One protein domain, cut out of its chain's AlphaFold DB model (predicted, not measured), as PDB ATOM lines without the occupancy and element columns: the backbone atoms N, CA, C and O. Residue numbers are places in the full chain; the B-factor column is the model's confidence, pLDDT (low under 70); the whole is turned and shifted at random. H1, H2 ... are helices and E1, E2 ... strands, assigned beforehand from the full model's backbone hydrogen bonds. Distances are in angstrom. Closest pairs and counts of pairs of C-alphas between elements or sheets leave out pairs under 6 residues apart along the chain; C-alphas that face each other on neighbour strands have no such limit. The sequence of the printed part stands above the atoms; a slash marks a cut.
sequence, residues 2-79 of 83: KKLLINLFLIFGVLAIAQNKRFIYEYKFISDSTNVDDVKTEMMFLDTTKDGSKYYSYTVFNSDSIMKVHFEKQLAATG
ATOM      1  N   LYS A   2     378.501 236.435 202.518       71.88
ATOM      2  CA  LYS A   2     377.979 235.044 202.525       71.88
ATOM      3  C   LYS A   2     376.504 234.907 202.956       71.88
ATOM      4  O   LYS A   2     375.756 234.185 202.317       71.88
ATOM      5  N   LYS A   3     376.064 235.651 203.980       78.94
ATOM      6  CA  LYS A   3     374.653 235.661 204.426       78.94
ATOM      7  C   LYS A   3     373.692 236.237 203.374       78.94
ATOM      8  O   LYS A   3     372.581 235.750 203.235       78.94
ATOM      9  N   LEU A   4     374.143 237.235 202.610       87.12
ATOM     10  CA  LEU A   4     373.366 237.828 201.516       87.12
ATOM     11  C   LEU A   4     373.203 236.829 200.363       87.12
ATOM     12  O   LEU A   4     372.108 236.681 199.838       87.12
ATOM     13  N   LEU A   5     374.271 236.097 200.031       88.50
ATOM     14  CA  LEU A   5     374.242 235.034 199.024       88.50
ATOM     15  C   LEU A   5     373.309 233.882 199.422       88.50
ATOM     16  O   LEU A   5     372.556 233.400 198.586       88.50
ATOM     17  N   ILE A   6     373.308 233.484 200.698       89.06
ATOM     18  CA  ILE A   6     372.391 232.459 201.221       89.06
ATOM     19  C   ILE A   6     370.933 232.926 201.127       89.06
ATOM     20  O   ILE A   6     370.085 232.181 200.649       89.06
ATOM     21  N   ASN A   7     370.641 234.171 201.515       86.19
ATOM     22  CA  ASN A   7     369.290 234.725 201.396       86.19
ATOM     23  C   ASN A   7     368.832 234.825 199.933       86.19
ATOM     24  O   ASN A   7     367.690 234.501 199.625       86.19
ATOM     25  N   LEU A   8     369.727 235.215 199.022       87.56
ATOM     26  CA  LEU A   8     369.430 235.275 197.590       87.56
ATOM     27  C   LEU A   8     369.134 233.882 197.012       87.56
ATOM     28  O   LEU A   8     368.197 233.728 196.232       87.56
ATOM     29  N   PHE A   9     369.891 232.867 197.433       85.25
ATOM     30  CA  PHE A   9     369.676 231.477 197.031       85.25
ATOM     31  C   PHE A   9     368.324 230.932 197.519       85.25
ATOM     32  O   PHE A   9     367.611 230.278 196.762       85.25
ATOM     33  N   LEU A  10     367.930 231.260 198.755       83.94
ATOM     34  CA  LEU A  10     366.631 230.870 199.309       83.94
ATOM     35  C   LEU A  10     365.456 231.517 198.556       83.94
ATOM     36  O   LEU A  10     364.473 230.839 198.273       83.94
ATOM     37  N   ILE A  11     365.570 232.794 198.175       82.50
ATOM     38  CA  ILE A  11     364.541 233.500 197.388       82.50
ATOM     39  C   ILE A  11     364.397 232.889 195.986       82.50
ATOM     40  O   ILE A  11     363.279 232.721 195.498       82.50
ATOM     41  N   PHE A  12     365.507 232.493 195.354       79.25
ATOM     42  CA  PHE A  12     365.489 231.839 194.042       79.25
ATOM     43  C   PHE A  12     364.748 230.492 194.053       79.25
ATOM     44  O   PHE A  12     364.069 230.157 193.083       79.25
ATOM     45  N   GLY A  13     364.827 229.742 195.156       76.06
ATOM     46  CA  GLY A  13     364.124 228.465 195.306       76.06
ATOM     47  C   GLY A  13     362.598 228.595 195.288       76.06
ATOM     48  O   GLY A  13     361.918 227.729 194.743       76.06
ATOM     49  N   VAL A  14     362.049 229.697 195.814       71.06
ATOM     50  CA  VAL A  14     360.592 229.941 195.838       71.06
ATOM     51  C   VAL A  14     360.051 230.248 194.438       71.06
ATOM     52  O   VAL A  14     358.942 229.842 194.098       71.06
ATOM     53  N   LEU A  15     360.851 230.902 193.590       68.75
ATOM     54  CA  LEU A  15     360.482 231.215 192.204       68.75
ATOM     55  C   LEU A  15     360.511 229.987 191.280       68.75
ATOM     56  O   LEU A  15     359.914 230.013 190.206       68.75
ATOM     57  N   ALA A  16     361.173 228.902 191.689       65.69
ATOM     58  CA  ALA A  16     361.287 227.677 190.900       65.69
ATOM     59  C   ALA A  16     360.066 226.739 191.027       65.69
ATOM     60  O   ALA A  16     360.001 225.721 190.334       65.69
ATOM     61  N   ILE A  17     359.082 227.057 191.878       63.72
ATOM     62  CA  ILE A  17     357.897 226.211 192.100       63.72
ATOM     63  C   ILE A  17     356.819 226.502 191.041       63.72
ATOM     64  O   ILE A  17     355.713 226.938 191.342       63.72
ATOM     65  N   ALA A  18     357.130 226.234 189.775       63.69
ATOM     66  CA  ALA A  18     356.134 226.109 188.712       63.69
ATOM     67  C   ALA A  18     355.902 224.617 188.435       63.69
ATOM     68  O   ALA A  18     356.384 224.064 187.448       63.69
ATOM     69  N   GLN A  19     355.215 223.932 189.351       68.94
ATOM     70  CA  GLN A  19     354.866 222.528 189.151       68.94
ATOM     71  C   GLN A  19     353.613 222.421 188.284       68.94
ATOM     72  O   GLN A  19     352.506 222.716 188.737       68.94
ATOM     73  N   ASN A  20     353.792 221.966 187.044       82.69
ATOM     74  CA  ASN A  20     352.685 221.436 186.255       82.69
ATOM     75  C   ASN A  20     352.114 220.217 186.991       82.69
ATOM     76  O   ASN A  20     352.869 219.362 187.458       82.69
ATOM     77  N   LYS A  21     350.791 220.146 187.118       90.06
ATOM     78  CA  LYS A  21     350.104 219.058 187.824       90.06
ATOM     79  C   LYS A  21     349.426 218.151 186.811       90.06
ATOM     80  O   LYS A  21     348.723 218.658 185.943       90.06
ATOM     81  N   ARG A  22     349.601 216.836 186.949       93.62
ATOM     82  CA  ARG A  22     348.860 215.832 186.179       93.62
ATOM     83  C   ARG A  22     347.879 215.110 187.087       93.62
ATOM     84  O   ARG A  22     348.283 214.551 188.104       93.62
ATOM     85  N   PHE A  23     346.619 215.084 186.681       95.31
ATOM     86  CA  PHE A  23     345.594 214.221 187.259       95.31
ATOM     87  C   PHE A  23     345.253 213.125 186.256       95.31
ATOM     88  O   PHE A  23     345.226 213.373 185.049       95.31
ATOM     89  N   ILE A  24     345.020 211.917 186.753       95.88
ATOM     90  CA  ILE A  24     344.710 210.748 185.933       95.88
ATOM     91  C   ILE A  24     343.292 210.312 186.276       95.88
ATOM     92  O   ILE A  24     342.981 210.105 187.449       95.88
ATOM     93  N   TYR A  25     342.454 210.179 185.255       96.00
ATOM     94  CA  TYR A  25     341.063 209.770 185.382       96.00
ATOM     95  C   TYR A  25     340.826 208.466 184.634       96.00
ATOM     96  O   TYR A  25     341.334 208.274 183.531       96.00
ATOM     97  N   GLU A  26     340.004 207.605 185.220       96.56
ATOM     98  CA  GLU A  26     339.340 206.522 184.504       96.56
ATOM     99  C   GLU A  26     337.986 207.060 184.020       96.56
ATOM    100  O   GLU A  26     337.096 207.338 184.825       96.56
ATOM    101  N   TYR A  27     337.850 207.274 182.714       94.88
ATOM    102  CA  TYR A  27     336.640 207.804 182.097       94.88
ATOM    103  C   TYR A  27     335.812 206.668 181.500       94.88
ATOM    104  O   TYR A  27     336.305 205.914 180.664       94.88
ATOM    105  N   LYS A  28     334.550 206.541 181.926       94.06
ATOM    106  CA  LYS A  28     333.610 205.531 181.422       94.06
ATOM    107  C   LYS A  28     332.518 206.186 180.605       94.06
ATOM    108  O   LYS A  28     331.889 207.132 181.072       94.06
ATOM    109  N   PHE A  29     332.287 205.674 179.403       92.69
ATOM    110  CA  PHE A  29     331.286 206.214 178.495       92.69
ATOM    111  C   PHE A  29     330.713 205.133 177.585       92.69
ATOM    112  O   PHE A  29     331.376 204.156 177.250       92.69
ATOM    113  N   ILE A  30     329.475 205.345 177.158       95.31
ATOM    114  CA  ILE A  30     328.817 204.542 176.132       95.31
ATOM    115  C   ILE A  30     328.936 205.336 174.832       95.31
ATOM    116  O   ILE A  30     328.483 206.477 174.760       95.31
ATOM    117  N   SER A  31     329.609 204.770 173.827       91.00
ATOM    118  CA  SER A  31     329.803 205.465 172.541       91.00
ATOM    119  C   SER A  31     328.529 205.495 171.700       91.00
ATOM    120  O   SER A  31     328.275 206.476 171.009       91.00
ATOM    121  N   ASP A  32     327.755 204.413 171.749       92.69
ATOM    122  CA  ASP A  32     326.499 204.255 171.026       92.69
ATOM    123  C   ASP A  32     325.345 204.254 172.024       92.69
ATOM    124  O   ASP A  32     325.144 203.290 172.758       92.69
ATOM    125  N   SER A  33     324.557 205.330 172.037       90.38
ATOM    126  CA  SER A  33     323.427 205.481 172.956       90.38
ATOM    127  C   SER A  33     322.368 204.379 172.835       90.38
ATOM    128  O   SER A  33     321.546 204.240 173.737       90.38
ATOM    129  N   THR A  34     322.347 203.628 171.729       93.81
ATOM    130  CA  THR A  34     321.411 202.515 171.513       93.81
ATOM    131  C   THR A  34     321.922 201.179 172.053       93.81
ATOM    132  O   THR A  34     321.119 200.280 172.295       93.81
ATOM    133  N   ASN A  35     323.228 201.060 172.312       94.44
ATOM    134  CA  ASN A  35     323.866 199.879 172.884       94.44
ATOM    135  C   ASN A  35     324.414 200.196 174.282       94.44
ATOM    136  O   ASN A  35     325.611 200.397 174.482       94.44
ATOM    137  N   VAL A  36     323.507 200.269 175.255       90.50
ATOM    138  CA  VAL A  36     323.813 200.701 176.629       90.50
ATOM    139  C   VAL A  36     324.759 199.766 177.388       90.50
ATOM    140  O   VAL A  36     325.378 200.192 178.362       90.50
ATOM    141  N   ASP A  37     324.891 198.522 176.929       93.56
ATOM    142  CA  ASP A  37     325.760 197.519 177.543       93.56
ATOM    143  C   ASP A  37     327.226 197.654 177.080       93.56
ATOM    144  O   ASP A  37     328.134 197.162 177.754       93.56
ATOM    145  N   ASP A  38     327.494 198.364 175.972       94.12
ATOM    146  CA  ASP A  38     328.848 198.633 175.458       94.12
ATOM    147  C   ASP A  38     329.512 199.814 176.188       94.12
ATOM    148  O   ASP A  38     329.747 200.898 175.639       94.12
ATOM    149  N   VAL A  39     329.806 199.613 177.475       93.56
ATOM    150  CA  VAL A  39     330.520 200.597 178.296       93.56
ATOM    151  C   VAL A  39     332.017 200.527 178.007       93.56
ATOM    152  O   VAL A  39     332.705 199.568 178.365       93.56
ATOM    153  N   LYS A  40     332.557 201.601 177.437       93.12
ATOM    154  CA  LYS A  40     333.991 201.762 177.196       93.12
ATOM    155  C   LYS A  40     334.640 202.504 178.346       93.12
ATOM    156  O   LYS A  40     334.051 203.397 178.949       93.12
ATOM    157  N   THR A  41     335.874 202.117 178.640       94.00
ATOM    158  CA  THR A  41     336.701 202.743 179.669       94.00
ATOM    159  C   THR A  41     337.982 203.259 179.033       94.00
ATOM    160  O   THR A  41     338.648 202.528 178.302       94.00
ATOM    161  N   GLU A  42     338.333 204.507 179.318       93.62
ATOM    162  CA  GLU A  42     339.517 205.165 178.782       93.62
ATOM    163  C   GLU A  42     340.267 205.931 179.871       93.62
ATOM    164  O   GLU A  42     339.677 206.632 180.692       93.62
ATOM    165  N   MET A  43     341.594 205.802 179.873       96.06
ATOM    166  CA  MET A  43     342.454 206.551 180.783       96.06
ATOM    167  C   MET A  43     342.721 207.940 180.213       96.06
ATOM    168  O   MET A  43     343.263 208.080 179.116       96.06
ATOM    169  N   MET A  44     342.385 208.967 180.985       96.25
ATOM    170  CA  MET A  44     342.492 210.363 180.579       96.25
ATOM    171  C   MET A  44     343.479 211.113 181.467       96.25
ATOM    172  O   MET A  44     343.484 210.956 182.689       96.25
ATOM    173  N   PHE A  45     344.303 211.957 180.856       96.06
ATOM    174  CA  PHE A  45     345.201 212.865 181.560       96.06
ATOM    175  C   PHE A  45     344.634 214.276 181.548       96.06
ATOM    176  O   PHE A  45     344.218 214.782 180.509       96.06
ATOM    177  N   LEU A  46     344.660 214.915 182.714       96.19
ATOM    178  CA  LEU A  46     344.451 216.345 182.872       96.19
ATOM    179  C   LEU A  46     345.755 216.982 183.331       96.19
ATOM    180  O   LEU A  46     346.113 216.904 184.508       96.19
ATOM    181  N   ASP A  47     346.428 217.652 182.408       94.31
ATOM    182  CA  ASP A  47     347.623 218.430 182.698       94.31
ATOM    183  C   ASP A  47     347.245 219.880 182.933       94.31
ATOM    184  O   ASP A  47     346.679 220.520 182.056       94.31
ATOM    185  N   THR A  48     347.567 220.404 184.109       93.12
ATOM    186  CA  THR A  48     347.320 221.796 184.489       93.12
ATOM    187  C   THR A  48     348.645 222.525 184.627       93.12
ATOM    188  O   THR A  48     349.516 222.120 185.401       93.12
ATOM    189  N   THR A  49     348.783 223.614 183.881       90.31
ATOM    190  CA  THR A  49     349.922 224.529 183.917       90.31
ATOM    191  C   THR A  49     349.436 225.932 184.281       90.31
ATOM    192  O   THR A  49     348.236 226.184 184.396       90.31
ATOM    193  N   LYS A  50     350.368 226.876 184.438       86.56
ATOM    194  CA  LYS A  50     350.030 228.296 184.633       86.56
ATOM    195  C   LYS A  50     349.248 228.909 183.457       86.56
ATOM    196  O   LYS A  50     348.561 229.901 183.651       86.56
ATOM    197  N   ASP A  51     349.381 228.335 182.260       89.38
ATOM    198  CA  ASP A  51     348.811 228.867 181.016       89.38
ATOM    199  C   ASP A  51     347.468 228.204 180.660       89.38
ATOM    200  O   ASP A  51     346.795 228.628 179.724       89.38
ATOM    201  N   GLY A  52     347.067 227.166 181.402       90.56
ATOM    202  CA  GLY A  52     345.785 226.492 181.236       90.56
ATOM    203  C   GLY A  52     345.856 224.991 181.489       90.56
ATOM    204  O   GLY A  52     346.862 224.460 181.968       90.56
ATOM    205  N   SER A  53     344.773 224.302 181.134       93.62
ATOM    206  CA  SER A  53     344.648 222.856 181.312       93.62
ATOM    207  C   SER A  53     344.428 222.138 179.985       93.62
ATOM    208  O   SER A  53     343.727 222.635 179.106       93.62
ATOM    209  N   LYS A  54     345.009 220.946 179.849       94.75
ATOM    210  CA  LYS A  54     344.821 220.047 178.707       94.75
ATOM    211  C   LYS A  54     344.241 218.732 179.194       94.75
ATOM    212  O   LYS A  54     344.841 218.090 180.050       94.75
ATOM    213  N   TYR A  55     343.107 218.341 178.625       95.06
ATOM    214  CA  TYR A  55     342.446 217.074 178.911       95.06
ATOM    215  C   TYR A  55     342.462 216.190 177.667       95.06
ATOM    216  O   TYR A  55     341.964 216.610 176.624       95.06
ATOM    217  N   TYR A  56     343.078 215.013 177.748       94.75
ATOM    218  CA  TYR A  56     343.298 214.163 176.577       94.75
ATOM    219  C   TYR A  56     343.471 212.684 176.946       94.75
ATOM    220  O   TYR A  56     343.809 212.351 178.084       94.75
ATOM    221  N   SER A  57     343.253 211.798 175.971       94.19
ATOM    222  CA  SER A  57     343.410 210.350 176.139       94.19
ATOM    223  C   SER A  57     344.872 209.936 176.221       94.19
ATOM    224  O   SER A  57     345.688 210.285 175.364       94.19
ATOM    225  N   TYR A  58     345.191 209.129 177.233       92.44
ATOM    226  CA  TYR A  58     346.498 208.498 177.359       92.44
ATOM    227  C   TYR A  58     346.775 207.528 176.205       92.44
ATOM    228  O   TYR A  58     347.883 207.508 175.670       92.44
ATOM    229  N   THR A  59     345.773 206.742 175.808       88.31
ATOM    230  CA  THR A  59     345.913 205.725 174.757       88.31
ATOM    231  C   THR A  59     346.251 206.373 173.421       88.31
ATOM    232  O   THR A  59     347.207 205.958 172.763       88.31
ATOM    233  N   VAL A  60     345.516 207.429 173.056       88.62
ATOM    234  CA  VAL A  60     345.767 208.206 171.834       88.62
ATOM    235  C   VAL A  60     347.152 208.845 171.890       88.62
ATOM    236  O   VAL A  60     347.958 208.644 170.990       88.62
ATOM    237  N   PHE A  61     347.483 209.514 172.998       87.38
ATOM    238  CA  PHE A  61     348.791 210.146 173.175       87.38
ATOM    239  C   PHE A  61     349.965 209.166 173.019       87.38
ATOM    240  O   PHE A  61     350.984 209.490 172.400       87.38
ATOM    241  N   ASN A  62     349.840 207.960 173.576       88.88
ATOM    242  CA  ASN A  62     350.868 206.933 173.457       88.88
ATOM    243  C   ASN A  62     350.969 206.396 172.020       88.88
ATOM    244  O   ASN A  62     352.075 206.201 171.517       88.88
ATOM    245  N   SER A  63     349.832 206.200 171.345       87.19
ATOM    246  CA  SER A  63     349.794 205.774 169.941       87.19
ATOM    247  C   SER A  63     350.471 206.796 169.023       87.19
ATOM    248  O   SER A  63     351.371 206.426 168.266       87.19
ATOM    249  N   ASP A  64     350.142 208.080 169.172       88.94
ATOM    250  CA  ASP A  64     350.741 209.175 168.402       88.94
ATOM    251  C   ASP A  64     352.254 209.269 168.639       88.94
ATOM    252  O   ASP A  64     353.037 209.475 167.708       88.94
ATOM    253  N   SER A  65     352.691 209.059 169.886       88.06
ATOM    254  CA  SER A  65     354.114 209.053 170.242       88.06
ATOM    255  C   SER A  65     354.873 207.912 169.555       88.06
ATOM    256  O   SER A  65     355.970 208.122 169.036       88.06
ATOM    257  N   ILE A  66     354.289 206.712 169.505       89.06
ATOM    258  CA  ILE A  66     354.879 205.550 168.823       89.06
ATOM    259  C   ILE A  66     354.913 205.773 167.310       89.06
ATOM    260  O   ILE A  66     355.935 205.513 166.669       89.06
ATOM    261  N   MET A  67     353.819 206.281 166.743       89.44
ATOM    262  CA  MET A  67     353.711 206.580 165.318       89.44
ATOM    263  C   MET A  67     354.771 207.597 164.886       89.44
ATOM    264  O   MET A  67     355.473 207.379 163.898       89.44
ATOM    265  N   LYS A  68     354.965 208.660 165.673       90.81
ATOM    266  CA  LYS A  68     356.021 209.648 165.440       90.81
ATOM    267  C   LYS A  68     357.405 208.996 165.373       90.81
ATOM    268  O   LYS A  68     358.139 209.232 164.418       90.81
ATOM    269  N   VAL A  69     357.744 208.144 166.342       92.81
ATOM    270  CA  VAL A  69     359.037 207.433 166.360       92.81
ATOM    271  C   VAL A  69     359.196 206.536 165.132       92.81
ATOM    272  O   VAL A  69     360.288 206.437 164.572       92.81
ATOM    273  N   HIS A  70     358.125 205.870 164.701       91.62
ATOM    274  CA  HIS A  70     358.151 205.044 163.498       91.62
ATOM    275  C   HIS A  70     358.445 205.880 162.243       91.62
ATOM    276  O   HIS A  70     359.334 205.526 161.469       91.62
ATOM    277  N   PHE A  71     357.767 207.018 162.076       91.81
ATOM    278  CA  PHE A  71     358.009 207.923 160.952       91.81
ATOM    279  C   PHE A  71     359.414 208.527 160.968       91.81
ATOM    280  O   PHE A  71     360.066 208.568 159.927       91.81
ATOM    281  N   GLU A  72     359.926 208.925 162.135       92.81
ATOM    282  CA  GLU A  72     361.303 209.417 162.272       92.81
ATOM    283  C   GLU A  72     362.329 208.353 161.845       92.81
ATOM    284  O   GLU A  72     363.273 208.656 161.114       92.81
ATOM    285  N   LYS A  73     362.118 207.087 162.230       94.06
ATOM    286  CA  LYS A  73     362.971 205.965 161.801       94.06
ATOM    287  C   LYS A  73     362.890 205.711 160.299       94.06
ATOM    288  O   LYS A  73     363.917 205.476 159.668       94.06
ATOM    289  N   GLN A  74     361.690 205.749 159.727       91.69
ATOM    290  CA  GLN A  74     361.487 205.535 158.297       91.69
ATOM    291  C   GLN A  74     362.157 206.630 157.466       91.69
ATOM    292  O   GLN A  74     362.862 206.321 156.505       91.69
ATOM    293  N   LEU A  75     362.014 207.888 157.886       92.69
ATOM    294  CA  LEU A  75     362.669 209.026 157.254       92.69
ATOM    295  C   LEU A  75     364.196 208.895 157.322       92.69
ATOM    296  O   LEU A  75     364.871 209.104 156.318       92.69
ATOM    297  N   ALA A  76     364.739 208.486 158.473       94.00
ATOM    298  CA  ALA A  76     366.175 208.263 158.636       94.00
ATOM    299  C   ALA A  76     366.711 207.107 157.769       94.00
ATOM    300  O   ALA A  76     367.840 207.178 157.289       94.00
ATOM    301  N   ALA A  77     365.922 206.047 157.566       92.75
ATOM    302  CA  ALA A  77     366.337 204.869 156.805       92.75
ATOM    303  C   ALA A  77     366.149 205.015 155.286       92.75
ATOM    304  O   ALA A  77     366.934 204.462 154.520       92.75
ATOM    305  N   THR A  78     365.100 205.713 154.845       89.44
ATOM    306  CA  THR A  78     364.670 205.725 153.432       89.44
ATOM    307  C   THR A  78     364.698 207.108 152.782       89.44
ATOM    308  O   THR A  78     364.577 207.207 151.566       89.44
ATOM    309  N   GLY A  79     364.877 208.181 153.559       89.62
ATOM    310  CA  GLY A  79     364.835 209.560 153.064       89.62
ATOM    311  C   GLY A  79     363.427 210.074 152.741       89.62
ATOM    312  O   GLY A  79     363.280 211.233 152.358       89.62
TER     313      GLY A  79
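Overview. This is residues 2 to 79 of the 83 residues of the protein "GLPGLI family protein" of Epilithonimonas hominis (UniProt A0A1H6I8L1). A long, twisted ribbon, the antiparallel sheet E1 E2 E3, has two helical arms: residues 2 to 17, with H1, stick out lengthwise, and residues 62 to 79, mostly H2, stick out sideways. The 78 printed residues run H1 E1 E2 E3 H2, class mixed, helices and strands. The whole is extended, with a radius of gyration of the C-alphas of 21.8 A and spans of 70 by 44 by 16 A.

Arrangement. Start at inner strand E2, residues 39 to 49. E1, residues 21 to 30, forms a hairpin with it at 156 degrees; N 25 and O 44 are 2.9 A apart, within hydrogen-bond range. E3, residues 52 to 57, forms another hairpin with E2 at 154 degrees, with N 47 and O 54 at 2.9 A, completing a meander, each strand the antiparallel neighbour of the one before. H2, residues 58 to 78, only grazes the sheet with residues 58 to 61; its closest C-alphas to E2 are Tyr 58 and Met 44, 5.5 A. H1, residues 2 to 15, is not on the sheet and is apart from H2. In H2 every O i to N i+4 pair is within hydrogen-bond range, in H1 8 of 10.

Along the chain. Find C-alpha 2 at (377.979, 235.044, 202.525), where H1 begins its 20.7 A. E1 spans 28.3 A, E2 31.3 A and E3 17.1 A; H2 runs 30.2 A to C-alpha 78 at (364.670, 205.725, 153.432).

Size, cuts and confidence. The farthest C-alphas, Lys 2 and Thr 34, are 72.2 A apart. The printed part has no cut and no long link; residues 15 to 19 have pLDDT under 70.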